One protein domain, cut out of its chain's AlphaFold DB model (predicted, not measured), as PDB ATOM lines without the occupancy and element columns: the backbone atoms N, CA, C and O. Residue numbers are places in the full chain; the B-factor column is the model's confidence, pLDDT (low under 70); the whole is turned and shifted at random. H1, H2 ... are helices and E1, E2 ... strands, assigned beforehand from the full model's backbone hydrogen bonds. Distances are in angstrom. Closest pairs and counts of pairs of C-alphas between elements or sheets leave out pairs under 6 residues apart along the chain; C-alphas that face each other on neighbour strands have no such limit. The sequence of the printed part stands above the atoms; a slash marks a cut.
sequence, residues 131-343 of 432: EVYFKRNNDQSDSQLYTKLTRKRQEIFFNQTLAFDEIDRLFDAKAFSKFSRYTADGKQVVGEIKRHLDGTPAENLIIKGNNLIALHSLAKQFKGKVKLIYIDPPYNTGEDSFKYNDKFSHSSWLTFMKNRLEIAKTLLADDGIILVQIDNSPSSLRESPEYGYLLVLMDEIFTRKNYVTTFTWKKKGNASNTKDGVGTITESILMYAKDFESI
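This is residues 131 to 343 of the 432 residues of the protein "Putative methyltransferase" of Kingella negevensis (UniProt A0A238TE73). A twisted wall of four strands, E6, E7, E9 and E8, has two helices, H3 and H4, over one face; H2 runs side by side with H3, and short H1 packs crosswise on H2. From this two-layered body the hairpin of E1 and E2 reaches out as a long arm, and a smaller hairpin, E4 and E5, is set off from the sheet. The printed part has 213 residues, with four named helices and nine named strands in the order E1 E2 E3 H1 E4 E5 H2 E6 H3 E7 H4 E8 E9. The large sheet, in the order E6, E7, E9, E8, is mixed, and the class is mixed, helices and strands. The whole is loose, with a radius of gyration of the C-alphas of 21.3 A and spans of 68 by 59 by 47 A.

E1, residues 131 to 136, and E2, residues 146 to 152, form an antiparallel hairpin, with N 133 and O 149 2.9 A apart, within hydrogen-bond range. E3, residues 157 to 159, pairs with no named strand. H1 is residues 164 to 171; the C-alphas of Phe 158 in E3 and Ile 167 in H1 are 6.9 A apart. E4, residues 180 to 183, and E5, residues 186 to 189, form another antiparallel hairpin, with N 181 and O 188 at 2.9 A. H2, residues 211 to 222, touches H1 with its residues 212 to 217 alone; the closest C-alphas, of Phe 171 and His 216, are 5.6 A apart, and the helices are only just about perpendicular, at 70.5 degrees. E6, residues 226 to 231, is an edge strand of the large sheet. H3, residues 250 to 267, touches H2 with its residues 259 to 267 alone, at a shallow tilt of 15 degrees, the same way; the closest C-alphas are those of Phe 222 and Leu 267, 5.7 A apart. E7, residues 268 to 279, bends by 119 degrees at residue 271 and is parallel to E6, with N 275 and O 229 at 2.8 A. E6, H3 and E7 make a strand-helix-strand unit, two parallel neighbour strands with a helix between along the chain, with a right-handed crossover. H4, residues 291 to 302, touches H3 at a steep tilt of 36 degrees, only just past shallow; the closest C-alphas are those of Glu 262 and Ile 301, 6.4 A apart. H3 and H4 are on the same face of the sheet, at heights over the sheet of 11.6 A and 9.7 A. E8, residues 307 to 314, is the other edge strand, and forms a hairpin with E9, residues 330 to 337; N 333 and O 311 are 2.8 A apart. E9 is antiparallel to E7 too, with N 276 and O 334 at 2.9 A. E7, H4 and E8 make a split unit, with E9 between the two strands and a right-handed crossover. Every O i to N i+4 pair is within hydrogen-bond range in H1 and H4; in H2 it is 6 of 8 and in H3 12 of 14.

E1 begins at C-alpha 131, (187.568, 128.992, 228.120), and is 16.2 A long; E2 is 18.9 A. H3, the longest helix, runs 26.0 A from C-alpha 250 at (176.696, 136.589, 246.226). H2 is 14.7 A and H4 15.8 A long. E7 is 24.2 A, E8 21.4 A and E9 23.1 A; E9 ends at C-alpha 337, (189.075, 157.854, 251.891).

The two C-alphas farthest apart, those of Ser 141 and Glu 341, are 69.6 A apart. The printed part has no cut. The links E5 to H2, E6 to H3, E7 to H4 and E8 to E9 are long. The mean pLDDT of the printed part is 81.5; 32 residues are under 70, among them 140 to 144, 236 to 249 and 282 to 286.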
ATOM      1  N   GLU A 131     186.360 129.791 227.951       74.31
ATOM      2  CA  GLU A 131     187.568 128.992 228.120       74.31
ATOM      3  C   GLU A 131     187.557 127.759 227.215       74.31
ATOM      4  O   GLU A 131     186.522 127.130 226.971       74.31
ATOM      5  N   VAL A 132     188.746 127.408 226.733       79.31
ATOM      6  CA  VAL A 132     188.987 126.182 225.980       79.31
ATOM      7  C   VAL A 132     189.380 125.086 226.960       79.31
ATOM      8  O   VAL A 132     190.309 125.267 227.744       79.31
ATOM      9  N   TYR A 133     188.731 123.930 226.867       81.19
ATOM     10  CA  TYR A 133     189.119 122.726 227.592       81.19
ATOM     11  C   TYR A 133     189.187 121.526 226.645       81.19
ATOM     12  O   TYR A 133     188.593 121.517 225.565       81.19
ATOM     13  N   PHE A 134     189.937 120.506 227.046       83.62
ATOM     14  CA  PHE A 134     190.118 119.290 226.264       83.62
ATOM     15  C   PHE A 134     189.397 118.139 226.959       83.62
ATOM     16  O   PHE A 134     189.757 117.752 228.070       83.62
ATOM     17  N   LYS A 135     188.358 117.595 226.320       82.38
ATOM     18  CA  LYS A 135     187.629 116.427 226.825       82.38
ATOM     19  C   LYS A 135     188.283 115.159 226.294       82.38
ATOM     20  O   LYS A 135     188.376 114.996 225.079       82.38
ATOM     21  N   ARG A 136     188.710 114.268 227.192       80.94
ATOM     22  CA  ARG A 136     189.245 112.960 226.805       80.94
ATOM     23  C   ARG A 136     188.121 112.066 226.270       80.94
ATOM     24  O   ARG A 136     187.098 111.908 226.935       80.94
ATOM     25  N   ASN A 137     188.325 111.484 225.096       82.06
ATOM     26  CA  ASN A 137     187.461 110.465 224.515       82.06
ATOM     27  C   ASN A 137     188.073 109.099 224.832       82.06
ATOM     28  O   ASN A 137     189.124 108.757 224.296       82.06
ATOM     29  N   ASN A 138     187.440 108.327 225.716       78.00
ATOM     30  CA  ASN A 138     187.968 107.021 226.129       78.00
ATOM     31  C   ASN A 138     187.764 105.920 225.071       78.00
ATOM     32  O   ASN A 138     188.365 104.859 225.192       78.00
ATOM     33  N   ASP A 139     186.976 106.198 224.027       74.56
ATOM     34  CA  ASP A 139     186.535 105.214 223.030       74.56
ATOM     35  C   ASP A 139     187.176 105.415 221.640       74.56
ATOM     36  O   ASP A 139     186.721 104.837 220.655       74.56
ATOM     37  N   GLN A 140     188.207 106.263 221.518       66.50
ATOM     38  CA  GLN A 140     188.859 106.573 220.237       66.50
ATOM     39  C   GLN A 140     190.370 106.314 220.256       66.50
ATOM     40  O   GLN A 140     191.006 106.353 221.304       66.50
ATOM     41  N   SER A 141     190.937 106.054 219.068       65.38
ATOM     42  CA  SER A 141     192.380 105.835 218.864       65.38
ATOM     43  C   SER A 141     193.237 107.010 219.359       65.38
ATOM     44  O   SER A 141     192.765 108.149 219.365       65.38
ATOM     45  N   ASP A 142     194.510 106.754 219.681       63.91
ATOM     46  CA  ASP A 142     195.451 107.726 220.274       63.91
ATOM     47  C   ASP A 142     195.546 109.077 219.538       63.91
ATOM     48  O   ASP A 142     195.768 110.116 220.157       63.91
ATOM     49  N   SER A 143     195.293 109.101 218.230       64.75
ATOM     50  CA  SER A 143     195.266 110.316 217.405       64.75
ATOM     51  C   SER A 143     194.033 111.222 217.589       64.75
ATOM     52  O   SER A 143     194.043 112.352 217.105       64.75
ATOM     53  N   GLN A 144     192.973 110.771 218.271       66.06
ATOM     54  CA  GLN A 144     191.728 111.527 218.533       66.06
ATOM     55  C   GLN A 144     191.325 111.507 220.020       66.06
ATOM     56  O   GLN A 144     190.163 111.709 220.379       66.06
ATOM     57  N   LEU A 145     192.301 111.290 220.906       76.75
ATOM     58  CA  LEU A 145     192.066 111.076 222.333       76.75
ATOM     59  C   LEU A 145     191.454 112.287 223.056       76.75
ATOM     60  O   LEU A 145     190.884 112.122 224.132       76.75
ATOM     61  N   TYR A 146     191.566 113.496 222.498       78.69
ATOM     62  CA  TYR A 146     191.051 114.727 223.098       78.69
ATOM     63  C   TYR A 146     190.248 115.562 222.100       78.69
ATOM     64  O   TYR A 146     190.741 115.925 221.033       78.69
ATOM     65  N   THR A 147     189.038 115.955 222.496       83.88
ATOM     66  CA  THR A 147     188.223 116.935 221.768       83.88
ATOM     67  C   THR A 147     188.424 118.313 222.382       83.88
ATOM     68  O   THR A 147     188.163 118.507 223.572       83.88
ATOM     69  N   LYS A 148     188.859 119.283 221.573       86.56
ATOM     70  CA  LYS A 148     188.890 120.695 221.967       86.56
ATOM     71  C   LYS A 148     187.458 121.226 222.011       86.56
ATOM     72  O   LYS A 148     186.777 121.232 220.991       86.56
ATOM     73  N   LEU A 149     187.019 121.680 223.176       83.12
ATOM     74  CA  LEU A 149     185.695 122.253 223.395       83.12
ATOM     75  C   LEU A 149     185.823 123.634 224.032       83.12
ATOM     76  O   LEU A 149     186.819 123.946 224.688       83.12
ATOM     77  N   THR A 150     184.790 124.444 223.848       80.56
ATOM     78  CA  THR A 150     184.687 125.783 224.425       80.56
ATOM     79  C   THR A 150     183.493 125.823 225.369       80.56
ATOM     80  O   THR A 150     182.452 125.229 225.083       80.56
ATOM     81  N   ARG A 151     183.637 126.483 226.516       74.56
ATOM     82  CA  ARG A 151     182.543 126.728 227.468       74.56
ATOM     83  C   ARG A 151     182.684 128.109 228.094       74.56
ATOM     84  O   ARG A 151     183.780 128.665 228.091       74.56
ATOM     85  N   LYS A 152     181.607 128.639 228.692       70.69
ATOM     86  CA  LYS A 152     181.729 129.786 229.607       70.69
ATOM     87  C   LYS A 152     182.692 129.412 230.734       70.69
ATOM     88  O   LYS A 152     182.596 128.311 231.284       70.69
ATOM     89  N   ARG A 153     183.629 130.307 231.036       70.75
ATOM     90  CA  ARG A 153     184.636 130.083 232.070       70.75
ATOM     91  C   ARG A 153     183.966 129.819 233.414       70.75
ATOM     92  O   ARG A 153     183.038 130.524 233.801       70.75
ATOM     93  N   GLN A 154     184.453 128.800 234.114       70.06
ATOM     94  CA  GLN A 154     184.083 128.560 235.503       70.06
ATOM     95  C   GLN A 154     185.050 129.320 236.411       70.06
ATOM     96  O   GLN A 154     186.263 129.320 236.185       70.06
ATOM     97  N   GLU A 155     184.510 129.995 237.420       73.00
ATOM     98  CA  GLU A 155     185.322 130.727 238.384       73.00
ATOM     99  C   GLU A 155     186.138 129.761 239.249       73.00
ATOM    100  O   GLU A 155     185.626 128.753 239.736       73.00
ATOM    101  N   ILE A 156     187.424 130.071 239.422       73.50
ATOM    102  CA  ILE A 156     188.359 129.254 240.198       73.50
ATOM    103  C   ILE A 156     188.684 129.995 241.490       73.50
ATOM    104  O   ILE A 156     189.231 131.104 241.452       73.50
ATOM    105  N   PHE A 157     188.368 129.348 242.608       76.31
ATOM    106  CA  PHE A 157     188.755 129.767 243.948       76.31
ATOM    107  C   PHE A 157     190.038 129.049 244.349       76.31
ATOM    108  O   PHE A 157     190.077 127.820 244.396       76.31
ATOM    109  N   PHE A 158     191.072 129.818 244.665       75.94
ATOM    110  CA  PHE A 158     192.289 129.296 245.275       75.94
ATOM    111  C   PHE A 158     192.207 129.489 246.782       75.94
ATOM    112  O   PHE A 158     192.079 130.621 247.236       75.94
ATOM    113  N   ASN A 159     192.275 128.409 247.558       81.50
ATOM    114  CA  ASN A 159     192.346 128.514 249.012       81.50
ATOM    115  C   ASN A 159     193.737 129.017 249.433       81.50
ATOM    116  O   ASN A 159     194.745 128.483 248.976       81.50
ATOM    117  N   GLN A 160     193.792 130.005 250.325       72.69
ATOM    118  CA  GLN A 160     195.027 130.654 250.774       72.69
ATOM    119  C   GLN A 160     196.027 129.691 251.416       72.69
ATOM    120  O   GLN A 160     197.228 129.906 251.300       72.69
ATOM    121  N   THR A 161     195.550 128.628 252.069       69.12
ATOM    122  CA  THR A 161     196.421 127.635 252.713       69.12
ATOM    123  C   THR A 161     196.827 126.532 251.740       69.12
ATOM    124  O   THR A 161     197.981 126.115 251.723       69.12
ATOM    125  N   LEU A 162     195.881 126.041 250.933       71.62
ATOM    126  CA  LEU A 162     196.103 124.862 250.085       71.62
ATOM    127  C   LEU A 162     196.745 125.183 248.730       71.62
ATOM    128  O   LEU A 162     197.364 124.301 248.146       71.62
ATOM    129  N   ALA A 163     196.574 126.406 248.227       77.25
ATOM    130  CA  ALA A 163     197.009 126.838 246.897       77.25
ATOM    131  C   ALA A 163     197.895 128.096 246.974       77.25
ATOM    132  O   ALA A 163     197.762 129.026 246.173       77.25
ATOM    133  N   PHE A 164     198.754 128.163 247.997       78.12
ATOM    134  CA  PHE A 164     199.612 129.325 248.239       78.12
ATOM    135  C   PHE A 164     200.565 129.578 247.057       78.12
ATOM    136  O   PHE A 164     200.716 130.722 246.647       78.12
ATOM    137  N   ASP A 165     201.117 128.525 246.438       78.25
ATOM    138  CA  ASP A 165     202.004 128.634 245.273       78.25
ATOM    139  C   ASP A 165     201.294 129.264 244.061       78.25
ATOM    140  O   ASP A 165     201.862 130.092 243.341       78.25
ATOM    141  N   GLU A 166     200.040 128.881 243.799       83.12
ATOM    142  CA  GLU A 166     199.233 129.467 242.730       83.12
ATOM    143  C   GLU A 166     198.894 130.930 243.011       83.12
ATOM    144  O   GLU A 166     198.914 131.750 242.089       83.12
ATOM    145  N   ILE A 167     198.596 131.257 244.269       80.19
ATOM    146  CA  ILE A 167     198.277 132.618 244.709       80.19
ATOM    147  C   ILE A 167     199.512 133.516 244.628       80.19
ATOM    148  O   ILE A 167     199.423 134.609 244.070       80.19
ATOM    149  N   ASP A 168     200.670 133.048 245.083       83.75
ATOM    150  CA  ASP A 168     201.933 133.780 244.985       83.75
ATOM    151  C   ASP A 168     202.267 134.066 243.523       83.75
ATOM    152  O   ASP A 168     202.490 135.215 243.134       83.75
ATOM    153  N   ARG A 169     202.145 133.059 242.649       84.06
ATOM    154  CA  ARG A 169     202.298 133.265 241.203       84.06
ATOM    155  C   ARG A 169     201.257 134.213 240.631       84.06
ATOM    156  O   ARG A 169     201.554 134.894 239.651       84.06
ATOM    157  N   LEU A 170     200.038 134.259 241.160       84.00
ATOM    158  CA  LEU A 170     199.006 135.192 240.707       84.00
ATOM    159  C   LEU A 170     199.366 136.635 241.088       84.00
ATOM    160  O   LEU A 170     199.225 137.539 240.260       84.00
ATOM    161  N   PHE A 171     199.865 136.830 242.307       85.50
ATOM    162  CA  PHE A 171     200.187 138.128 242.900       85.50
ATOM    163  C   PHE A 171     201.588 138.637 242.568       85.50
ATOM    164  O   PHE A 171     201.866 139.826 242.739       85.50
ATOM    165  N   ASP A 172     202.453 137.780 242.037       83.06
ATOM    166  CA  ASP A 172     203.782 138.166 241.594       83.06
ATOM    167  C   ASP A 172     203.724 139.291 240.559       83.06
ATOM    168  O   ASP A 172     202.903 139.289 239.632       83.06
ATOM    169  N   ALA A 173     204.652 140.239 240.666       79.81
ATOM    170  CA  ALA A 173     204.733 141.343 239.724       79.81
ATOM    171  C   ALA A 173     204.979 140.816 238.302       79.81
ATOM    172  O   ALA A 173     205.977 140.145 238.031       79.81
ATOM    173  N   LYS A 174     204.077 141.141 237.373       82.81
ATOM    174  CA  LYS A 174     204.219 140.772 235.965       82.81
ATOM    175  C   LYS A 174     204.919 141.878 235.190       82.81
ATOM    176  O   LYS A 174     204.708 143.067 235.426       82.81
ATOM    177  N   ALA A 175     205.745 141.471 234.230       73.81
ATOM    178  CA  ALA A 175     206.297 142.397 233.256       73.81
ATOM    179  C   ALA A 175     205.163 142.903 232.358       73.81
ATOM    180  O   ALA A 175     204.506 142.132 231.654       73.81
ATOM    181  N   PHE A 176     204.938 144.211 232.373       73.56
ATOM    182  CA  PHE A 176     204.053 144.840 231.410       73.56
ATOM    183  C   PHE A 176     204.707 144.774 230.025       73.56
ATOM    184  O   PHE A 176     205.855 145.180 229.844       73.56
ATOM    185  N   SER A 177     203.984 144.232 229.052       67.94
ATOM    186  CA  SER A 177     204.451 144.066 227.676       67.94
ATOM    187  C   SER A 177     203.391 144.571 226.698       67.94
ATOM    188  O   SER A 177     202.225 144.717 227.062       67.94
ATOM    189  N   LYS A 178     203.791 144.847 225.449       71.88
ATOM    190  CA  LYS A 178     202.900 145.319 224.366       71.88
ATOM    191  C   LYS A 178     202.212 146.660 224.654       71.88
ATOM    192  O   LYS A 178     201.032 146.849 224.364       71.88
ATOM    193  N   PHE A 179     202.968 147.610 225.189       72.56
ATOM    194  CA  PHE A 179     202.502 148.979 225.366       72.56
ATOM    195  C   PHE A 179     202.164 149.647 224.031       72.56
ATOM    196  O   PHE A 179     202.779 149.391 222.996       72.56
ATOM    197  N   SER A 180     201.177 150.532 224.061       74.88
ATOM    198  CA  SER A 180     200.797 151.362 222.923       74.88
ATOM    199  C   SER A 180     200.489 152.761 223.424       74.88
ATOM    200  O   SER A 180     199.685 152.916 224.341       74.88
ATOM    201  N   ARG A 181     201.115 153.771 222.820       78.50
ATOM    202  CA  ARG A 181     200.836 155.181 223.095       78.50
ATOM    203  C   ARG A 181     199.871 155.690 222.041       78.50
ATOM    204  O   ARG A 181     200.127 155.525 220.854       78.50
ATOM    205  N   TYR A 182     198.779 156.300 222.473       76.25
ATOM    206  CA  TYR A 182     197.839 156.968 221.581       76.25
ATOM    207  C   TYR A 182     198.083 158.473 221.671       76.25
ATOM    208  O   TYR A 182     198.034 159.052 222.753       76.25
ATOM    209  N   THR A 183     198.410 159.077 220.535       75.81
ATOM    210  CA  THR A 183     198.634 160.519 220.365       75.81
ATOM    211  C   THR A 183     197.587 161.086 219.407       75.81
ATOM    212  O   THR A 183     196.843 160.316 218.796       75.81
ATOM    213  N   ALA A 184     197.542 162.412 219.242       81.19
ATOM    214  CA  ALA A 184     196.712 163.039 218.209       81.19
ATOM    215  C   ALA A 184     197.014 162.480 216.801       81.19
ATOM    216  O   ALA A 184     196.107 162.346 215.987       81.19
ATOM    217  N   ASP A 185     198.259 162.053 216.568       84.00
ATOM    218  CA  ASP A 185     198.745 161.499 215.300       84.00
ATOM    219  C   ASP A 185     198.584 159.966 215.198       84.00
ATOM    220  O   ASP A 185     199.115 159.325 214.291       84.00
ATOM    221  N   GLY A 186     197.864 159.346 216.141       83.56
ATOM    222  CA  GLY A 186     197.571 157.913 216.151       83.56
ATOM    223  C   GLY A 186     198.428 157.086 217.116       83.56
ATOM    224  O   GLY A 186     198.930 157.579 218.133       83.56
ATOM    225  N   LYS A 187     198.522 155.779 216.835       84.50
ATOM    226  CA  LYS A 187     199.107 154.757 217.717       84.50
ATOM    227  C   LYS A 187     200.613 154.598 217.478       84.50
ATOM    228  O   LYS A 187     201.031 154.262 216.376       84.50
ATOM    229  N   GLN A 188     201.415 154.751 218.527       81.19
ATOM    230  CA  GLN A 188     202.872 154.601 218.524       81.19
ATOM    231  C   GLN A 188     203.319 153.447 219.436       81.19
ATOM    232  O   GLN A 188     202.699 153.166 220.468       81.19
ATOM    233  N   VAL A 189     204.417 152.784 219.064       75.62
ATOM    234  CA  VAL A 189     205.077 151.765 219.898       75.62
ATOM    235  C   VAL A 189     205.816 152.454 221.046       75.62
ATOM    236  O   VAL A 189     206.423 153.508 220.865       75.62
ATOM    237  N   VAL A 190     205.765 151.860 222.236       71.31
ATOM    238  CA  VAL A 190     206.403 152.401 223.441       71.31
ATOM    239  C   VAL A 190     207.562 151.498 223.849       71.31
ATOM    240  O   VAL A 190     207.346 150.320 224.126       71.31
ATOM    241  N   GLY A 191     208.777 152.054 223.889       67.69
ATOM    242  CA  GLY A 191     209.966 151.380 224.426       67.69
ATOM    243  C   GLY A 191     210.074 151.473 225.953       67.69
ATOM    244  O   GLY A 191     210.528 150.531 226.591       67.69
ATOM    245  N   GLU A 192     209.592 152.571 226.542       73.69
ATOM    246  CA  GLU A 192     209.568 152.800 227.989       73.69
ATOM    247  C   GLU A 192     208.423 153.740 228.398       73.69
ATOM    248  O   GLU A 192     207.993 154.594 227.615       73.69
ATOM    249  N   ILE A 193     207.942 153.579 229.635       77.31
ATOM    250  CA  ILE A 193     206.964 154.487 230.245       77.31
ATOM    251  C   ILE A 193     207.701 155.755 230.685       77.31
ATOM    252  O   ILE A 193     208.626 155.669 231.495       77.31
ATOM    253  N   LYS A 194     207.270 156.921 230.198       81.12
ATOM    254  CA  LYS A 194     207.764 158.231 230.642       81.12
ATOM    255  C   LYS A 194     207.474 158.416 232.123       81.12
ATOM    256  O   LYS A 194     206.376 158.099 232.575       81.12
ATOM    257  N   ARG A 195     208.426 158.971 232.872       83.44
ATOM    258  CA  ARG A 195     208.295 159.166 234.320       83.44
ATOM    259  C   ARG A 195     208.627 160.586 234.746       83.44
ATOM    260  O   ARG A 195     209.463 161.247 234.136       83.44
ATOM    261  N   HIS A 196     207.976 161.019 235.815       82.12
ATOM    262  CA  HIS A 196     208.373 162.172 236.604       82.12
ATOM    263  C   HIS A 196     209.602 161.836 237.469       82.12
ATOM    264  O   HIS A 196     210.002 160.676 237.595       82.12
ATOM    265  N   LEU A 197     210.196 162.862 238.084       81.88
ATOM    266  CA  LEU A 197     211.377 162.741 238.954       81.88
ATOM    267  C   LEU A 197     211.153 161.806 240.157       81.88
ATOM    268  O   LEU A 197     212.092 161.180 240.634       81.88
ATOM    269  N   ASP A 198     209.910 161.673 240.617       75.50
ATOM    270  CA  ASP A 198     209.490 160.793 241.718       75.50
ATOM    271  C   ASP A 198     209.183 159.340 241.274       75.50
ATOM    272  O   ASP A 198     208.676 158.511 242.047       75.50
ATOM    273  N   GLY A 199     209.460 159.027 240.003       73.38
ATOM    274  CA  GLY A 199     209.258 157.720 239.387       73.38
ATOM    275  C   GLY A 199     207.811 157.398 239.001       73.38
ATOM    276  O   GLY A 199     207.568 156.298 238.492       73.38
ATOM    277  N   THR A 200     206.851 158.305 239.211       74.69
ATOM    278  CA  THR A 200     205.464 158.129 238.743       74.69
ATOM    279  C   THR A 200     205.372 158.299 237.221       74.69
ATOM    280  O   THR A 200     206.174 159.034 236.648       74.69
ATOM    281  N   PRO A 201     204.455 157.612 236.513       77.12
ATOM    282  CA  PRO A 201     204.250 157.816 235.087       77.12
ATOM    283  C   PRO A 201     203.848 159.249 234.787       77.12
ATOM    284  O   PRO A 201     202.914 159.776 235.382       77.12
ATOM    285  N   ALA A 202     204.514 159.819 233.794       82.19
ATOM    286  CA  ALA A 202     204.210 161.124 233.226       82.19
ATOM    287  C   ALA A 202     203.304 161.022 231.988       82.19
ATOM    288  O   ALA A 202     203.285 161.914 231.142       82.19
ATOM    289  N   GLU A 203     202.601 159.900 231.831       78.81
ATOM    290  CA  GLU A 203     201.701 159.654 230.711       78.81
ATOM    291  C   GLU A 203     200.518 158.769 231.115       78.81
ATOM    292  O   GLU A 203     200.566 158.043 232.110       78.81
ATOM    293  N   ASN A 204     199.457 158.820 230.308       81.56
ATOM    294  CA  ASN A 204     198.263 158.003 230.499       81.56
ATOM    295  C   ASN A 204     198.519 156.567 230.030       81.56
ATOM    296  O   ASN A 204     199.052 156.346 228.941       81.56
ATOM    297  N   LEU A 205     198.093 155.590 230.832       78.88
ATOM    298  CA  LEU A 205     198.315 154.169 230.573       78.88
ATOM    299  C   LEU A 205     196.985 153.431 230.403       78.88
ATOM    300  O   LEU A 205     196.050 153.634 231.171       78.88
ATOM    301  N   ILE A 206     196.935 152.522 229.427       81.19
ATOM    302  CA  ILE A 206     195.844 151.557 229.251       81.19
ATOM    303  C   ILE A 206     196.443 150.159 229.389       81.19
ATOM    304  O   ILE A 206     197.366 149.802 228.656       81.19
ATOM    305  N   ILE A 207     195.918 149.367 230.324       80.19
ATOM    306  CA  ILE A 207     196.386 148.005 230.599       80.19
ATOM    307  C   ILE A 207     195.279 147.031 230.205       80.19
ATOM    308  O   ILE A 207     194.188 147.067 230.766       80.19
ATOM    309  N   LYS A 208     195.563 146.142 229.247       79.31
ATOM    310  CA  LYS A 208     194.663 145.043 228.875       79.31
ATOM    311  C   LYS A 208     195.060 143.785 229.645       79.31
ATOM    312  O   LYS A 208     196.164 143.280 229.454       79.31
ATOM    313  N   GLY A 209     194.167 143.267 230.483       77.56
ATOM    314  CA  GLY A 209     194.392 142.029 231.228       77.56
ATOM    315  C   GLY A 209     193.468 141.881 232.433       77.56
ATOM    316  O   GLY A 209     192.566 142.690 232.638       77.56
ATOM    317  N   ASN A 210     193.713 140.848 233.242       83.12
ATOM    318  CA  ASN A 210     193.027 140.671 234.519       83.12
ATOM    319  C   ASN A 210     193.434 141.800 235.481       83.12
ATOM    320  O   ASN A 210     194.619 141.980 235.773       83.12
ATOM    321  N   ASN A 211     192.445 142.544 235.974       88.50
ATOM    322  CA  ASN A 211     192.649 143.676 236.869       88.50
ATOM    323  C   ASN A 211     193.337 143.288 238.187       88.50
ATOM    324  O   ASN A 211     194.180 144.048 238.640       88.50
ATOM    325  N   LEU A 212     193.078 142.112 238.763       88.69
ATOM    326  CA  LEU A 212     193.747 141.669 239.991       88.69
ATOM    327  C   LEU A 212     195.263 141.554 239.775       88.69
ATOM    328  O   LEU A 212     196.050 142.164 240.496       88.69
ATOM    329  N   ILE A 213     195.675 140.874 238.703       87.69
ATOM    330  CA  ILE A 213     197.090 140.724 238.325       87.69
ATOM    331  C   ILE A 213     197.717 142.089 238.004       87.69
ATOM    332  O   ILE A 213     198.852 142.374 238.400       87.69
ATOM    333  N   ALA A 214     196.983 142.949 237.292       87.94
ATOM    334  CA  ALA A 214     197.443 144.291 236.959       87.94
ATOM    335  C   ALA A 214     197.669 145.140 238.220       87.94
ATOM    336  O   ALA A 214     198.725 145.755 238.347       87.94
ATOM    337  N   LEU A 215     196.732 145.129 239.173       90.94
ATOM    338  CA  LEU A 215     196.824 145.875 240.430       90.94
ATOM    339  C   LEU A 215     198.030 145.425 241.265       90.94
ATOM    340  O   LEU A 215     198.807 146.271 241.707       90.94
ATOM    341  N   HIS A 216     198.252 144.115 241.403       89.94
ATOM    342  CA  HIS A 216     199.435 143.584 242.090       89.94
ATOM    343  C   HIS A 216     200.747 143.963 241.384       89.94
ATOM    344  O   HIS A 216     201.723 144.348 242.029       89.94
ATOM    345  N   SER A 217     200.760 143.960 240.049       86.62
ATOM    346  CA  SER A 217     201.924 144.402 239.267       86.62
ATOM    347  C   SER A 217     202.198 145.904 239.427       86.62
ATOM    348  O   SER A 217     203.357 146.324 239.489       86.62
ATOM    349  N   LEU A 218     201.147 146.724 239.541       86.25
ATOM    350  CA  LEU A 218     201.248 148.161 239.811       86.25
ATOM    351  C   LEU A 218     201.690 148.448 241.255       86.25
ATOM    352  O   LEU A 218     202.436 149.398 241.490       86.25
ATOM    353  N   ALA A 219     201.314 147.619 242.229       86.38
ATOM    354  CA  ALA A 219     201.633 147.855 243.637       86.38
ATOM    355  C   ALA A 219     203.134 148.025 243.912       86.38
ATOM    356  O   ALA A 219     203.510 148.840 244.750       86.38
ATOM    357  N   LYS A 220     204.013 147.375 243.139       82.19
ATOM    358  CA  LYS A 220     205.471 147.551 243.260       82.19
ATOM    359  C   LYS A 220     205.943 149.000 243.049       82.19
ATOM    360  O   LYS A 220     206.985 149.381 243.568       82.19
ATOM    361  N   GLN A 221     205.212 149.795 242.268       80.00
ATOM    362  CA  GLN A 221     205.630 151.142 241.855       80.00
ATOM    363  C   GLN A 221     204.711 152.253 242.379       80.00
ATOM    364  O   GLN A 221     205.170 153.376 242.598       80.00
ATOM    365  N   PHE A 222     203.426 151.944 242.565       85.50
ATOM    366  CA  PHE A 222     202.366 152.927 242.806       85.50
ATOM    367  C   PHE A 222     201.740 152.848 244.195       85.50
ATOM    368  O   PHE A 222     200.807 153.595 244.478       85.50
ATOM    369  N   LYS A 223     202.229 151.958 245.065       91.25
ATOM    370  CA  LYS A 223     201.774 151.885 246.456       91.25
ATOM    371  C   LYS A 223     201.884 153.257 247.119       91.25
ATOM    372  O   LYS A 223     202.959 153.854 247.105       91.25
ATOM    373  N   GLY A 224     200.787 153.745 247.694       93.44
ATOM    374  CA  GLY A 224     200.762 155.052 248.346       93.44
ATOM    375  C   GLY A 224     200.749 156.262 247.408       93.44
ATOM    376  O   GLY A 224     200.973 157.365 247.891       93.44
ATOM    377  N   LYS A 225     200.551 156.094 246.092       91.06
ATOM    378  CA  LYS A 225     200.706 157.188 245.109       91.06
ATOM    379  C   LYS A 225     199.433 157.541 244.341       91.06
ATOM    380  O   LYS A 225     199.407 158.545 243.637       91.06
ATOM    381  N   VAL A 226     198.382 156.725 244.421       92.69
ATOM    382  CA  VAL A 226     197.150 156.952 243.652       92.69
ATOM    383  C   VAL A 226     196.239 157.929 244.392       92.69
ATOM    384  O   VAL A 226     195.798 157.655 245.504       92.69
ATOM    385  N   LYS A 227     195.925 159.069 243.769       93.56
ATOM    386  CA  LYS A 227     195.063 160.095 244.377       93.56
ATOM    387  C   LYS A 227     193.575 159.741 244.335       93.56
ATOM    388  O   LYS A 227     192.843 160.025 245.279       93.56
ATOM    389  N   LEU A 228     193.120 159.151 243.234       95.50
ATOM    390  CA  LEU A 228     191.716 158.825 243.015       95.50
ATOM    391  C   LEU A 228     191.598 157.488 242.296       95.50
ATOM    392  O   LEU A 228     192.268 157.256 241.290       95.50
ATOM    393  N   ILE A 229     190.715 156.636 242.802       97.62
ATOM    394  CA  ILE A 229     190.257 155.422 242.130       97.62
ATOM    395  C   ILE A 229     188.758 155.573 241.891       97.62
ATOM    396  O   ILE A 229     188.016 155.904 242.808       97.62
ATOM    397  N   TYR A 230     188.308 155.318 240.670       97.50
ATOM    398  CA  TYR A 230     186.892 155.168 240.351       97.50
ATOM    399  C   TYR A 230     186.704 153.816 239.678       97.50
ATOM    400  O   TYR A 230     187.460 153.476 238.763       97.50
ATOM    401  N   ILE A 231     185.730 153.044 240.151       95.75
ATOM    402  CA  ILE A 231     185.380 151.750 239.577       95.75
ATOM    403  C   ILE A 231     183.867 151.608 239.432       95.75
ATOM    404  O   ILE A 231     183.096 152.028 240.296       95.75
ATOM    405  N   ASP A 232     183.489 150.956 238.339       91.06
ATOM    406  CA  ASP A 232     182.131 150.544 238.001       91.06
ATOM    407  C   ASP A 232     182.132 149.007 237.845       91.06
ATOM    408  O   ASP A 232     182.344 148.489 236.743       91.06
ATOM    409  N   PRO A 233     182.139 148.256 238.968       87.94
ATOM    410  CA  PRO A 233     182.193 146.796 238.960       87.94
ATOM    411  C   PRO A 233     180.898 146.179 238.397       87.94
ATOM    412  O   PRO A 233     179.869 146.846 238.370       87.94
ATOM    413  N   PRO A 234     180.903 144.890 238.001       78.81
ATOM    414  CA  PRO A 234     179.671 144.192 237.628       78.81
ATOM    415  C   PRO A 234     178.655 144.253 238.774       78.81
ATOM    416  O   PRO A 234     179.008 144.013 239.930       78.81
ATOM    417  N   TYR A 235     177.404 144.578 238.457       72.12
ATOM    418  CA  TYR A 235     176.343 144.792 239.446       72.12
ATOM    419  C   TYR A 235     175.684 143.493 239.929       72.12
ATOM    420  O   TYR A 235     174.851 143.541 240.832       72.12
ATOM    421  N   ASN A 236     176.038 142.351 239.332       63.03
ATOM    422  CA  ASN A 236     175.444 141.041 239.584       63.03
ATOM    423  C   ASN A 236     173.926 141.024 239.318       63.03
ATOM    424  O   ASN A 236     173.144 140.421 240.052       63.03
ATOM    425  N   THR A 237     173.491 141.733 238.273       57.47
ATOM    426  CA  THR A 237     172.071 141.941 237.937       57.47
ATOM    427  C   THR A 237     171.436 140.749 237.234       57.47
ATOM    428  O   THR A 237     170.214 140.657 237.165       57.47
ATOM    429  N   GLY A 238     172.250 139.826 236.716       53.84
ATOM    430  CA  GLY A 238     171.788 138.647 235.987       53.84
ATOM    431  C   GLY A 238     171.382 138.912 234.530       53.84
ATOM    432  O   GLY A 238     171.116 137.945 233.807       53.84
ATOM    433  N   GLU A 239     171.383 140.172 234.076       53.72
ATOM    434  CA  GLU A 239     171.214 140.554 232.669       53.72
ATOM    435  C   GLU A 239     172.575 140.853 232.008       53.72
ATOM    436  O   GLU A 239     173.187 141.897 232.222       53.72
ATOM    437  N   ASP A 240     173.022 139.930 231.144       46.50
ATOM    438  CA  ASP A 240     174.278 139.973 230.364       46.50
ATOM    439  C   ASP A 240     174.233 141.052 229.243       46.50
ATOM    440  O   ASP A 240     174.410 140.751 228.061       46.50
ATOM    441  N   SER A 241     173.966 142.325 229.558       43.47
ATOM    442  CA  SER A 241     174.048 143.398 228.544       43.47
ATOM    443  C   SER A 241     175.495 143.830 228.248       43.47
ATOM    444  O   SER A 241     175.777 144.359 227.170       43.47
ATOM    445  N   PHE A 242     176.435 143.526 229.152       43.06
ATOM    446  CA  PHE A 242     177.880 143.686 228.969       43.06
ATOM    447  C   PHE A 242     178.550 142.300 228.953       43.06
ATOM    448  O   PHE A 242     178.233 141.465 229.791       43.06
ATOM    449  N   LYS A 243     179.481 142.027 228.021       49.94
ATOM    450  CA  LYS A 243     180.143 140.709 227.816       49.94
ATOM    451  C   LYS A 243     181.100 140.269 228.954       49.94
ATOM    452  O   LYS A 243     182.047 139.523 228.714       49.94
ATOM    453  N   TYR A 244     180.909 140.736 230.182       51.81
ATOM    454  CA  TYR A 244     181.609 140.216 231.359       51.81
ATOM    455  C   TYR A 244     180.671 139.292 232.141       51.81
ATOM    456  O   TYR A 244     179.456 139.387 232.014       51.81
ATOM    457  N   ASN A 245     181.227 138.351 232.906       55.00
ATOM    458  CA  ASN A 245     180.440 137.399 233.688       55.00
ATOM    459  C   ASN A 245     179.662 138.151 234.787       55.00
ATOM    460  O   ASN A 245     180.253 138.470 235.806       55.00
ATOM    461  N   ASP A 246     178.376 138.458 234.586       52.31
ATOM    462  CA  ASP A 246     177.511 139.125 235.585       52.31
ATOM    463  C   ASP A 246     176.656 138.117 236.381       52.31
ATOM    464  O   ASP A 246     175.655 138.468 237.000       52.31
ATOM    465  N   LYS A 247     177.032 136.830 236.334       58.94
ATOM    466  CA  LYS A 247     176.387 135.735 237.070       58.94
ATOM    467  C   LYS A 247     177.318 135.197 238.143       58.94
ATOM    468  O   LYS A 247     177.839 134.085 238.035       58.94
ATOM    469  N   PHE A 248     177.517 135.983 239.191       60.97
ATOM    470  CA  PHE A 248     178.200 135.522 240.389       60.97
ATOM    471  C   PHE A 248     177.169 135.052 241.419       60.97
ATOM    472  O   PHE A 248     176.105 135.644 241.582       60.97
ATOM    473  N   SER A 249     177.486 134.000 242.179       69.25
ATOM    474  CA  SER A 249     176.828 133.873 243.483       69.25
ATOM    475  C   SER A 249     177.249 135.063 244.350       69.25
ATOM    476  O   SER A 249     178.385 135.522 244.229       69.25
ATOM    477  N   HIS A 250     176.387 135.513 245.264       72.81
ATOM    478  CA  HIS A 250     176.696 136.589 246.226       72.81
ATOM    479  C   HIS A 250     178.080 136.426 246.880       72.81
ATOM    480  O   HIS A 250     178.903 137.338 246.896       72.81
ATOM    481  N   SER A 251     178.402 135.212 247.337       69.88
ATOM    482  CA  SER A 251     179.713 134.874 247.912       69.88
ATOM    483  C   SER A 251     180.886 135.045 246.937       69.88
ATOM    484  O   SER A 251     181.960 135.516 247.319       69.88
ATOM    485  N   SER A 252     180.685 134.694 245.665       73.19
ATOM    486  CA  SER A 252     181.697 134.849 244.619       73.19
ATOM    487  C   SER A 252     181.941 136.320 244.302       73.19
ATOM    488  O   SER A 252     183.093 136.728 244.165       73.19
ATOM    489  N   TRP A 253     180.874 137.121 244.243       81.44
ATOM    490  CA  TRP A 253     180.955 138.557 243.996       81.44
ATOM    491  C   TRP A 253     181.692 139.285 245.125       81.44
ATOM    492  O   TRP A 253     182.617 140.059 244.875       81.44
ATOM    493  N   LEU A 254     181.369 138.967 246.382       82.00
ATOM    494  CA  LEU A 254     182.057 139.548 247.534       82.00
ATOM    495  C   LEU A 254     183.541 139.178 247.565       82.00
ATOM    496  O   LEU A 254     184.375 140.052 247.785       82.00
ATOM    497  N   THR A 255     183.890 137.921 247.272       81.12
ATOM    498  CA  THR A 255     185.298 137.493 247.180       81.12
ATOM    499  C   THR A 255     186.023 138.227 246.048       81.12
ATOM    500  O   THR A 255     187.122 138.753 246.244       81.12
ATOM    501  N   PHE A 256     185.382 138.335 244.876       84.50
ATOM    502  CA  PHE A 256     185.896 139.070 243.720       84.50
ATOM    503  C   PHE A 256     186.223 140.527 244.066       84.50
ATOM    504  O   PHE A 256     187.319 141.003 243.742       84.50
ATOM    505  N   MET A 257     185.285 141.215 244.723       90.06
ATOM    506  CA  MET A 257     185.426 142.609 245.136       90.06
ATOM    507  C   MET A 257     186.468 142.763 246.239       90.06
ATOM    508  O   MET A 257     187.347 143.614 246.114       90.06
ATOM    509  N   LYS A 258     186.440 141.911 247.270       88.25
ATOM    510  CA  LYS A 258     187.369 141.951 248.410       88.25
ATOM    511  C   LYS A 258     188.821 141.937 247.949       88.25
ATOM    512  O   LYS A 258     189.556 142.874 248.254       88.25
ATOM    513  N   ASN A 259     189.207 140.949 247.133       88.12
ATOM    514  CA  ASN A 259     190.597 140.809 246.677       88.12
ATOM    515  C   ASN A 259     191.093 142.052 245.910       88.12
ATOM    516  O   ASN A 259     192.270 142.403 245.975       88.12
ATOM    517  N   ARG A 260     190.203 142.741 245.184       93.06
ATOM    518  CA  ARG A 260     190.535 143.936 244.384       93.06
ATOM    519  C   ARG A 260     190.545 145.213 245.218       93.06
ATOM    520  O   ARG A 260     191.414 146.060 245.025       93.06
ATOM    521  N   LEU A 261     189.602 145.349 246.144       95.69
ATOM    522  CA  LEU A 261     189.503 146.495 247.043       95.69
ATOM    523  C   LEU A 261     190.669 146.530 248.042       95.69
ATOM    524  O   LEU A 261     191.207 147.605 248.304       95.69
ATOM    525  N   GLU A 262     191.118 145.369 248.533       93.75
ATOM    526  CA  GLU A 262     192.287 145.255 249.415       93.75
ATOM    527  C   GLU A 262     193.549 145.821 248.751       93.75
ATOM    528  O   GLU A 262     194.190 146.721 249.302       93.75
ATOM    529  N   ILE A 263     193.880 145.371 247.536       94.94
ATOM    530  CA  ILE A 263     195.043 145.885 246.799       94.94
ATOM    531  C   ILE A 263     194.847 147.354 246.386       94.94
ATOM    532  O   ILE A 263     195.785 148.143 246.517       94.94
ATOM    533  N   ALA A 264     193.635 147.765 245.990       96.94
ATOM    534  CA  ALA A 264     193.318 149.157 245.659       96.94
ATOM    535  C   ALA A 264     193.585 150.111 246.835       96.94
ATOM    536  O   ALA A 264     194.206 151.158 246.642       96.94
ATOM    537  N   LYS A 265     193.220 149.724 248.066       97.25
ATOM    538  CA  LYS A 265     193.525 150.502 249.279       97.25
ATOM    539  C   LYS A 265     195.026 150.730 249.458       97.25
ATOM    540  O   LYS A 265     195.437 151.807 249.886       97.25
ATOM    541  N   THR A 266     195.861 149.741 249.131       96.31
ATOM    542  CA  THR A 266     197.323 149.893 249.248       96.31
ATOM    543  C   THR A 266     197.905 150.864 248.217       96.31
ATOM    544  O   THR A 266     198.912 151.520 248.490       96.31
ATOM    545  N   LEU A 267     197.279 150.970 247.042       95.19
ATOM    546  CA  LEU A 267     197.701 151.872 245.972       95.19
ATOM    547  C   LEU A 267     197.393 153.336 246.294       95.19
ATOM    548  O   LEU A 267     198.159 154.214 245.894       95.19
ATOM    549  N   LEU A 268     196.310 153.601 247.025       97.06
ATOM    550  CA  LEU A 268     195.911 154.958 247.383       97.06
ATOM    551  C   LEU A 268     196.991 155.686 248.198       97.06
ATOM    552  O   LEU A 268     197.596 155.112 249.109       97.06
ATOM    553  N   ALA A 269     197.206 156.963 247.883       95.50
ATOM    554  CA  ALA A 269     197.883 157.916 248.760       95.50
ATOM    555  C   ALA A 269     197.063 158.142 250.039       95.50
ATOM    556  O   ALA A 269     195.878 157.809 250.076       95.50
ATOM    557  N   ASP A 270     197.684 158.663 251.098       95.94
ATOM    558  CA  ASP A 270     197.018 158.849 252.401       95.94
ATOM    559  C   ASP A 270     195.829 159.815 252.305       95.94
ATOM    560  O   ASP A 270     194.761 159.544 252.846       95.94
ATOM    561  N   ASP A 271     195.957 160.845 251.472       95.12
ATOM    562  CA  ASP A 271     194.898 161.784 251.096       95.12
ATOM    563  C   ASP A 271     194.048 161.306 249.895       95.12
ATOM    564  O   ASP A 271     193.330 162.095 249.266       95.12
ATOM    565  N   GLY A 272     194.179 160.033 249.517       96.25
ATOM    566  CA  GLY A 272     193.536 159.426 248.361       96.25
ATOM    567  C   GLY A 272     192.118 158.939 248.647       96.25
ATOM    568  O   GLY A 272     191.779 158.556 249.768       96.25
ATOM    569  N   ILE A 273     191.289 158.916 247.603       97.12
ATOM    570  CA  ILE A 273     189.883 158.502 247.678       97.12
ATOM    571  C   ILE A 273     189.555 157.414 246.657       97.12
ATOM    572  O   ILE A 273     190.133 157.361 245.569       97.12
ATOM    573  N   ILE A 274     188.588 156.566 246.992       98.38
ATOM    574  CA  ILE A 274     187.991 155.589 246.087       98.38
ATOM    575  C   ILE A 274     186.490 155.835 245.964       98.38
ATOM    576  O   ILE A 274     185.807 156.083 246.958       98.38
ATOM    577  N   LEU A 275     185.994 155.757 244.733       98.12
ATOM    578  CA  LEU A 275     184.586 155.800 244.380       98.12
ATOM    579  C   LEU A 275     184.195 154.463 243.750       98.12
ATOM    580  O   LEU A 275     184.816 154.030 242.779       98.12
ATOM    581  N   VAL A 276     183.171 153.820 244.303       97.56
ATOM    582  CA  VAL A 276     182.649 152.540 243.815       97.56
ATOM    583  C   VAL A 276     181.182 152.722 243.469       97.56
ATOM    584  O   VAL A 276     180.365 152.987 244.352       97.56
ATOM    585  N   GLN A 277     180.861 152.619 242.186       95.44
ATOM    586  CA  GLN A 277     179.489 152.689 241.708       95.44
ATOM    587  C   GLN A 277     178.799 151.328 241.829       95.44
ATOM    588  O   GLN A 277     179.433 150.286 241.678       95.44
ATOM    589  N   ILE A 278     177.513 151.331 242.166       91.06
ATOM    590  CA  ILE A 278     176.714 150.117 242.307       91.06
ATOM    591  C   ILE A 278     175.233 150.416 242.066       91.06
ATOM    592  O   ILE A 278     174.728 151.490 242.422       91.06
ATOM    593  N   ASP A 279     174.512 149.458 241.481       83.81
ATOM    594  CA  ASP A 279     173.059 149.563 241.371       83.81
ATOM    595  C   ASP A 279     172.395 149.447 242.751       83.81
ATOM    596  O   ASP A 279     172.816 148.709 243.642       83.81
ATOM    597  N   ASN A 280     171.303 150.186 242.903       78.12
ATOM    598  CA  ASN A 280     170.398 150.086 244.043       78.12
ATOM    599  C   ASN A 280     169.231 149.133 243.769       78.12
ATOM    600  O   ASN A 280     168.365 148.944 244.622       78.12
ATOM    601  N   SER A 281     169.166 148.591 242.557       74.62
ATOM    602  CA  SER A 281     168.097 147.716 242.104       74.62
ATOM    603  C   SER A 281     168.463 146.267 242.404       74.62
ATOM    604  O   SER A 281     169.592 145.861 242.134       74.62
ATOM    605  N   PRO A 282     167.539 145.470 242.954       67.81
ATOM    606  CA  PRO A 282     167.799 144.057 243.144       67.81
ATOM    607  C   PRO A 282     167.854 143.338 241.789       67.81
ATOM    608  O   PRO A 282     167.082 143.651 240.881       67.81
ATOM    609  N   SER A 283     168.732 142.344 241.674       64.31
ATOM    610  CA  SER A 283     168.848 141.460 240.501       64.31
ATOM    611  C   SER A 283     167.604 140.584 240.285       64.31
ATOM    612  O   SER A 283     167.345 140.076 239.197       64.31
ATOM    613  N   SER A 284     166.797 140.415 241.334       67.88
ATOM    614  CA  SER A 284     165.592 139.591 241.379       67.88
ATOM    615  C   SER A 284     164.601 140.183 242.380       67.88
ATOM    616  O   SER A 284     164.999 140.674 243.431       67.88
ATOM    617  N   LEU A 285     163.292 140.058 242.131       66.38
ATOM    618  CA  LEU A 285     162.244 140.475 243.083       66.38
ATOM    619  C   LEU A 285     162.316 139.759 244.448       66.38
ATOM    620  O   LEU A 285     161.570 140.104 245.362       66.38
ATOM    621  N   ARG A 286     163.162 138.732 244.580       69.50
ATOM    622  CA  ARG A 286     163.327 137.928 245.796       69.50
ATOM    623  C   ARG A 286     164.606 138.237 246.570       69.50
ATOM    624  O   ARG A 286     164.819 137.621 247.608       69.50
ATOM    625  N   GLU A 287     165.449 139.142 246.081       71.69
ATOM    626  CA  GLU A 287     166.763 139.415 246.664       71.69
ATOM    627  C   GLU A 287     166.968 140.915 246.891       71.69
ATOM    628  O   GLU A 287     166.281 141.750 246.309       71.69
ATOM    629  N   SER A 288     167.887 141.268 247.787       73.50
ATOM    630  CA  SER A 288     168.330 142.648 248.006       73.50
ATOM    631  C   SER A 288     169.488 143.000 247.060       73.50
ATOM    632  O   SER A 288     170.240 142.098 246.696       73.50
ATOM    633  N   PRO A 289     169.701 144.281 246.704       80.69
ATOM    634  CA  PRO A 289     170.869 144.692 245.921       80.69
ATOM    635  C   PRO A 289     172.187 144.501 246.688       80.69
ATOM    636  O   PRO A 289     172.220 144.568 247.921       80.69
ATOM    637  N   GLU A 290     173.288 144.382 245.944       83.56
ATOM    638  CA  GLU A 290     174.649 144.228 246.486       83.56
ATOM    639  C   GLU A 290     175.130 145.446 247.293       83.56
ATOM    640  O   GLU A 290     176.052 145.331 248.100       83.56
ATOM    641  N   TYR A 291     174.491 146.613 247.131       88.81
ATOM    642  CA  TYR A 291     174.835 147.864 247.822       88.81
ATOM    643  C   TYR A 291     175.065 147.684 249.333       88.81
ATOM    644  O   TYR A 291     176.054 148.180 249.874       88.81
ATOM    645  N   GLY A 292     174.171 146.957 250.014       87.69
ATOM    646  CA  GLY A 292     174.276 146.738 251.459       87.69
ATOM    647  C   GLY A 292     175.524 145.942 251.843       87.69
ATOM    648  O   GLY A 292     176.224 146.308 252.787       87.69
ATOM    649  N   TYR A 293     175.837 144.889 251.088       87.88
ATOM    650  CA  TYR A 293     177.012 144.053 251.331       87.88
ATOM    651  C   TYR A 293     178.308 144.760 250.945       87.88
ATOM    652  O   TYR A 293     179.293 144.672 251.677       87.88
ATOM    653  N   LEU A 294     178.300 145.522 249.848       91.25
ATOM    654  CA  LEU A 294     179.431 146.348 249.444       91.25
ATOM    655  C   LEU A 294     179.785 147.375 250.520       91.25
ATOM    656  O   LEU A 294     180.961 147.547 250.821       91.25
ATOM    657  N   LEU A 295     178.790 148.028 251.128       92.81
ATOM    658  CA  LEU A 295     179.024 148.972 252.219       92.81
ATOM    659  C   LEU A 295     179.709 148.293 253.415       92.81
ATOM    660  O   LEU A 295     180.688 148.819 253.936       92.81
ATOM    661  N   VAL A 296     179.241 147.103 253.812       90.06
ATOM    662  CA  VAL A 296     179.855 146.319 254.899       90.06
ATOM    663  C   VAL A 296     181.290 145.914 254.553       90.06
ATOM    664  O   VAL A 296     182.185 146.065 255.383       90.06
ATOM    665  N   LEU A 297     181.529 145.454 253.325       89.38
ATOM    666  CA  LEU A 297     182.859 145.070 252.850       89.38
ATOM    667  C   LEU A 297     183.823 146.267 252.808       89.38
ATOM    668  O   LEU A 297     184.980 146.165 253.215       89.38
ATOM    669  N   MET A 298     183.349 147.420 252.340       95.19
ATOM    670  CA  MET A 298     184.116 148.665 252.333       95.19
ATOM    671  C   MET A 298     184.425 149.134 253.759       95.19
ATOM    672  O   MET A 298     185.555 149.539 254.024       95.19
ATOM    673  N   ASP A 299     183.476 149.021 254.694       94.31
ATOM    674  CA  ASP A 299     183.692 149.298 256.119       94.31
ATOM    675  C   ASP A 299     184.754 148.382 256.737       94.31
ATOM    676  O   ASP A 299     185.553 148.848 257.552       94.31
ATOM    677  N   GLU A 300     184.799 147.105 256.356       87.31
ATOM    678  CA  GLU A 300     185.829 146.164 256.804       87.31
ATOM    679  C   GLU A 300     187.212 146.551 256.258       87.31
ATOM    680  O   GLU A 300     188.173 146.687 257.019       87.31
ATOM    681  N   ILE A 301     187.313 146.797 254.948       92.00
ATOM    682  CA  ILE A 301     188.594 147.053 254.277       92.00
ATOM    683  C   ILE A 301     189.124 148.448 254.605       92.00
ATOM    684  O   ILE A 301     190.295 148.599 254.957       92.00
ATOM    685  N   PHE A 302     188.305 149.491 254.486       94.00
ATOM    686  CA  PHE A 302     188.719 150.889 254.639       94.00
ATOM    687  C   PHE A 302     188.549 151.420 256.056       94.00
ATOM    688  O   PHE A 302     189.150 152.445 256.368       94.00
ATOM    689  N   THR A 303     187.853 150.694 256.934       90.75
ATOM    690  CA  THR A 303     187.371 151.141 258.248       90.75
ATOM    691  C   THR A 303     186.248 152.170 258.143       90.75
ATOM    692  O   THR A 303     186.330 153.144 257.400       90.75
ATOM    693  N   ARG A 304     185.213 152.000 258.966       90.25
ATOM    694  CA  ARG A 304     184.020 152.860 258.961       90.25
ATOM    695  C   ARG A 304     184.298 154.350 259.182       90.25
ATOM    696  O   ARG A 304     183.573 155.188 258.660       90.25
ATOM    697  N   LYS A 305     185.350 154.702 259.934       92.88
ATOM    698  CA  LYS A 305     185.751 156.108 260.140       92.88
ATOM    699  C   LYS A 305     186.183 156.808 258.845       92.88
ATOM    700  O   LYS A 305     186.197 158.028 258.805       92.88
ATOM    701  N   ASN A 306     186.541 156.035 257.819       95.94
ATOM    702  CA  ASN A 306     187.014 156.543 256.541       95.94
ATOM    703  C   ASN A 306     185.916 156.638 255.470       95.94
ATOM    704  O   ASN A 306     186.201 157.009 254.328       95.94
ATOM    705  N   TYR A 307     184.673 156.302 255.820       96.94
ATOM    706  CA  TYR A 307     183.517 156.583 254.979       96.94
ATOM    707  C   TYR A 307     183.379 158.096 254.789       96.94
ATOM    708  O   TYR A 307     183.388 158.846 255.764       96.94
ATOM    709  N   VAL A 308     183.227 158.542 253.541       95.19
ATOM    710  CA  VAL A 308     183.037 159.964 253.231       95.19
ATOM    711  C   VAL A 308     181.560 160.253 252.992       95.19
ATOM    712  O   VAL A 308     180.958 161.051 253.707       95.19
ATOM    713  N   THR A 309     180.974 159.635 251.964       94.94
ATOM    714  CA  THR A 309     179.574 159.846 251.577       94.94
ATOM    715  C   THR A 309     179.111 158.809 250.546       94.94
ATOM    716  O   THR A 309     179.925 158.082 249.975       94.94
ATOM    717  N   THR A 310     177.810 158.797 250.258       96.19
ATOM    718  CA  THR A 310     177.207 158.081 249.130       96.19
ATOM    719  C   THR A 310     176.541 159.099 248.214       96.19
ATOM    720  O   THR A 310     175.623 159.807 248.631       96.19
ATOM    721  N   PHE A 311     176.966 159.162 246.954       94.94
ATOM    722  CA  PHE A 311     176.272 159.960 245.948       94.94
ATOM    723  C   PHE A 311     175.135 159.158 245.322       94.94
ATOM    724  O   PHE A 311     175.317 158.004 244.943       94.94
ATOM    725  N   THR A 312     173.981 159.798 245.147       93.50
ATOM    726  CA  THR A 312     172.859 159.232 244.393       93.50
ATOM    727  C   THR A 312     172.922 159.724 242.954       93.50
ATOM    728  O   THR A 312     172.664 160.899 242.679       93.50
ATOM    729  N   TRP A 313     173.231 158.834 242.017       93.00
ATOM    730  CA  TRP A 313     173.269 159.163 240.598       93.00
ATOM    731  C   TRP A 313     171.928 158.864 239.933       93.00
ATOM    732  O   TRP A 313     171.487 157.720 239.881       93.00
ATOM    733  N   LYS A 314     171.256 159.890 239.401       90.12
ATOM    734  CA  LYS A 314     170.005 159.729 238.648       90.12
ATOM    735  C   LYS A 314     170.305 159.288 237.207       90.12
ATOM    736  O   LYS A 314     170.462 160.135 236.329       90.12
ATOM    737  N   LYS A 315     170.329 157.973 236.958       85.62
ATOM    738  CA  LYS A 315     170.571 157.374 235.631       85.62
ATOM    739  C   LYS A 315     169.452 157.606 234.610       85.62
ATOM    740  O   LYS A 315     169.700 157.580 233.408       85.62
ATOM    741  N   LYS A 316     168.205 157.822 235.056       81.56
ATOM    742  CA  LYS A 316     167.034 157.998 234.171       81.56
ATOM    743  C   LYS A 316     166.182 159.199 234.571       81.56
ATOM    744  O   LYS A 316     166.013 159.492 235.750       81.56
ATOM    745  N   GLY A 317     165.593 159.877 233.582       79.38
ATOM    746  CA  GLY A 317     164.710 161.030 233.802       79.38
ATOM    747  C   GLY A 317     163.430 160.679 234.568       79.38
ATOM    748  O   GLY A 317     163.109 161.353 235.550       79.38
ATOM    749  N   ASN A 318     162.759 159.605 234.143       78.94
ATOM    750  CA  ASN A 318     161.514 159.079 234.709       78.94
ATOM    751  C   ASN A 318     161.627 157.566 234.928       78.94
ATOM    752  O   ASN A 318     162.396 156.895 234.235       78.94
ATOM    753  N   ALA A 319     160.846 157.040 235.874       77.06
ATOM    754  CA  ALA A 319     160.721 155.603 236.086       77.06
ATOM    755  C   ALA A 319     160.046 154.944 234.876       77.06
ATOM    756  O   ALA A 319     159.142 155.519 234.268       77.06
ATOM    757  N   SER A 320     160.500 153.746 234.514       72.06
ATOM    758  CA  SER A 320     159.828 152.926 233.504       72.06
ATOM    759  C   SER A 320     158.529 152.351 234.078       72.06
ATOM    760  O   SER A 320     158.449 152.098 235.278       72.06
ATOM    761  N   ASN A 321     157.526 152.121 233.224       70.88
ATOM    762  CA  ASN A 321     156.292 151.440 233.621       70.88
ATOM    763  C   ASN A 321     156.600 149.966 233.916       70.88
ATOM    764  O   ASN A 321     156.638 149.135 233.011       70.88
ATOM    765  N   THR A 322     156.861 149.658 235.179       67.44
ATOM    766  CA  THR A 322     157.100 148.303 235.671       67.44
ATOM    767  C   THR A 322     155.766 147.634 235.985       67.44
ATOM    768  O   THR A 322     154.962 148.171 236.740       67.44
ATOM    769  N   LYS A 323     155.516 146.460 235.387       63.88
ATOM    770  CA  LYS A 323     154.270 145.703 235.587       63.88
ATOM    771  C   LYS A 323     154.121 145.207 237.034       63.88
ATOM    772  O   LYS A 323     153.021 145.258 237.565       63.88
ATOM    773  N   ASP A 324     155.234 144.807 237.661       65.94
ATOM    774  CA  ASP A 324     155.254 144.084 238.944       65.94
ATOM    775  C   ASP A 324     156.337 144.603 239.926       65.94
ATOM    776  O   ASP A 324     156.955 143.828 240.653       65.94
ATOM    777  N   GLY A 325     156.621 145.912 239.960       68.50
ATOM    778  CA  GLY A 325     157.655 146.438 240.863       68.50
ATOM    779  C   GLY A 325     157.793 147.957 240.889       68.50
ATOM    780  O   GLY A 325     157.049 148.675 240.219       68.50
ATOM    781  N   VAL A 326     158.769 148.446 241.655       75.19
ATOM    782  CA  VAL A 326     159.130 149.870 241.722       75.19
ATOM    783  C   VAL A 326     160.194 150.168 240.668       75.19
ATOM    784  O   VAL A 326     161.282 149.599 240.705       75.19
ATOM    785  N   GLY A 327     159.897 151.074 239.734       73.38
ATOM    786  CA  GLY A 327     160.867 151.516 238.736       73.38
ATOM    787  C   GLY A 327     161.982 152.349 239.371       73.38
ATOM    788  O   GLY A 327     161.761 153.490 239.779       73.38
ATOM    789  N   THR A 328     163.189 151.796 239.429       78.44
ATOM    790  CA  THR A 328     164.381 152.486 239.929       78.44
ATOM    791  C   THR A 328     164.991 153.374 238.842       78.44
ATOM    792  O   THR A 328     165.093 153.014 237.666       78.44
ATOM    793  N   ILE A 329     165.390 154.585 239.229       86.44
ATOM    794  CA  ILE A 329     166.029 155.563 238.329       86.44
ATOM    795  C   ILE A 329     167.372 156.051 238.853       86.44
ATOM    796  O   ILE A 329     167.965 156.956 238.261       86.44
ATOM    797  N   THR A 330     167.817 155.489 239.974       89.19
ATOM    798  CA  THR A 330     169.004 155.913 240.699       89.19
ATOM    799  C   THR A 330     169.966 154.758 240.917       89.19
ATOM    800  O   THR A 330     169.550 153.618 241.097       89.19
ATOM    801  N   GLU A 331     171.247 155.089 240.955       90.94
ATOM    802  CA  GLU A 331     172.349 154.233 241.392       90.94
ATOM    803  C   GLU A 331     173.088 154.928 242.535       90.94
ATOM    804  O   GLU A 331     172.873 156.122 242.787       90.94
ATOM    805  N   SER A 332     173.917 154.180 243.254       94.06
ATOM    806  CA  SER A 332     174.724 154.701 244.353       94.06
ATOM    807  C   SER A 332     176.194 154.700 243.978       94.06
ATOM    808  O   SER A 332     176.684 153.768 243.350       94.06
ATOM    809  N   ILE A 333     176.918 155.730 244.400       96.81
ATOM    810  CA  ILE A 333     178.374 155.798 244.297       96.81
ATOM    811  C   ILE A 333     178.915 155.983 245.709       96.81
ATOM    812  O   ILE A 333     178.788 157.060 246.294       96.81
ATOM    813  N   LEU A 334     179.489 154.919 246.263       97.06
ATOM    814  CA  LEU A 334     180.120 154.926 247.577       97.06
ATOM    815  C   LEU A 334     181.479 155.610 247.493       97.06
ATOM    816  O   LEU A 334     182.278 155.271 246.624       97.06
ATOM    817  N   MET A 335     181.757 156.528 248.415       97.19
ATOM    818  CA  MET A 335     183.037 157.220 248.515       97.19
ATOM    819  C   MET A 335     183.704 156.930 249.860       97.19
ATOM    820  O   MET A 335     183.153 157.237 250.918       97.19
ATOM    821  N   TYR A 336     184.925 156.397 249.805       98.19
ATOM    822  CA  TYR A 336     185.792 156.194 250.968       98.19
ATOM    823  C   TYR A 336     187.132 156.889 250.761       98.19
ATOM    824  O   TYR A 336     187.666 156.929 249.651       98.19
ATOM    825  N   ALA A 337     187.692 157.410 251.845       97.69
ATOM    826  CA  ALA A 337     189.075 157.854 251.891       97.69
ATOM    827  C   ALA A 337     189.993 156.699 252.312       97.69
ATOM    828  O   ALA A 337     189.560 155.749 252.970       97.69
ATOM    829  N   LYS A 338     191.283 156.776 251.978       97.19
ATOM    830  CA  LYS A 338     192.277 155.923 252.639       97.19
ATOM    831  C   LYS A 338     192.457 156.343 254.097       97.19
ATOM    832  O   LYS A 338     192.452 155.484 254.979       97.19
ATOM    833  N   ASP A 339     192.574 157.646 254.327       96.94
ATOM    834  CA  ASP A 339     192.521 158.278 255.637       96.94
ATOM    835  C   ASP A 339     191.672 159.551 255.555       96.94
ATOM    836  O   ASP A 339     192.011 160.494 254.843       96.94
ATOM    837  N   PHE A 340     190.535 159.561 256.251       94.62
ATOM    838  CA  PHE A 340     189.580 160.668 256.173       94.62
ATOM    839  C   PHE A 340     190.147 161.983 256.705       94.62
ATOM    840  O   PHE A 340     189.865 163.031 256.141       94.62
ATOM    841  N   GLU A 341     191.002 161.943 257.724       94.19
ATOM    842  CA  GLU A 341     191.613 163.158 258.283       94.19
ATOM    843  C   GLU A 341     192.630 163.802 257.325       94.19
ATOM    844  O   GLU A 341     192.957 164.980 257.452       94.19
ATOM    845  N   SER A 342     193.111 163.042 256.337       94.06
ATOM    846  CA  SER A 342     194.097 163.497 255.357       94.06
ATOM    847  C   SER A 342     193.469 164.116 254.101       94.06
ATOM    848  O   SER A 342     194.183 164.701 253.284       94.06
ATOM    849  N   ILE A 343     192.149 164.012 253.895       91.25
ATOM    850  CA  ILE A 343     191.508 164.570 252.694       91.25
ATOM    851  C   ILE A 343     191.185 166.056 252.878       91.25
ATOM    852  O   ILE A 343     190.622 166.478 253.882       91.25
TER     853      ILE A 343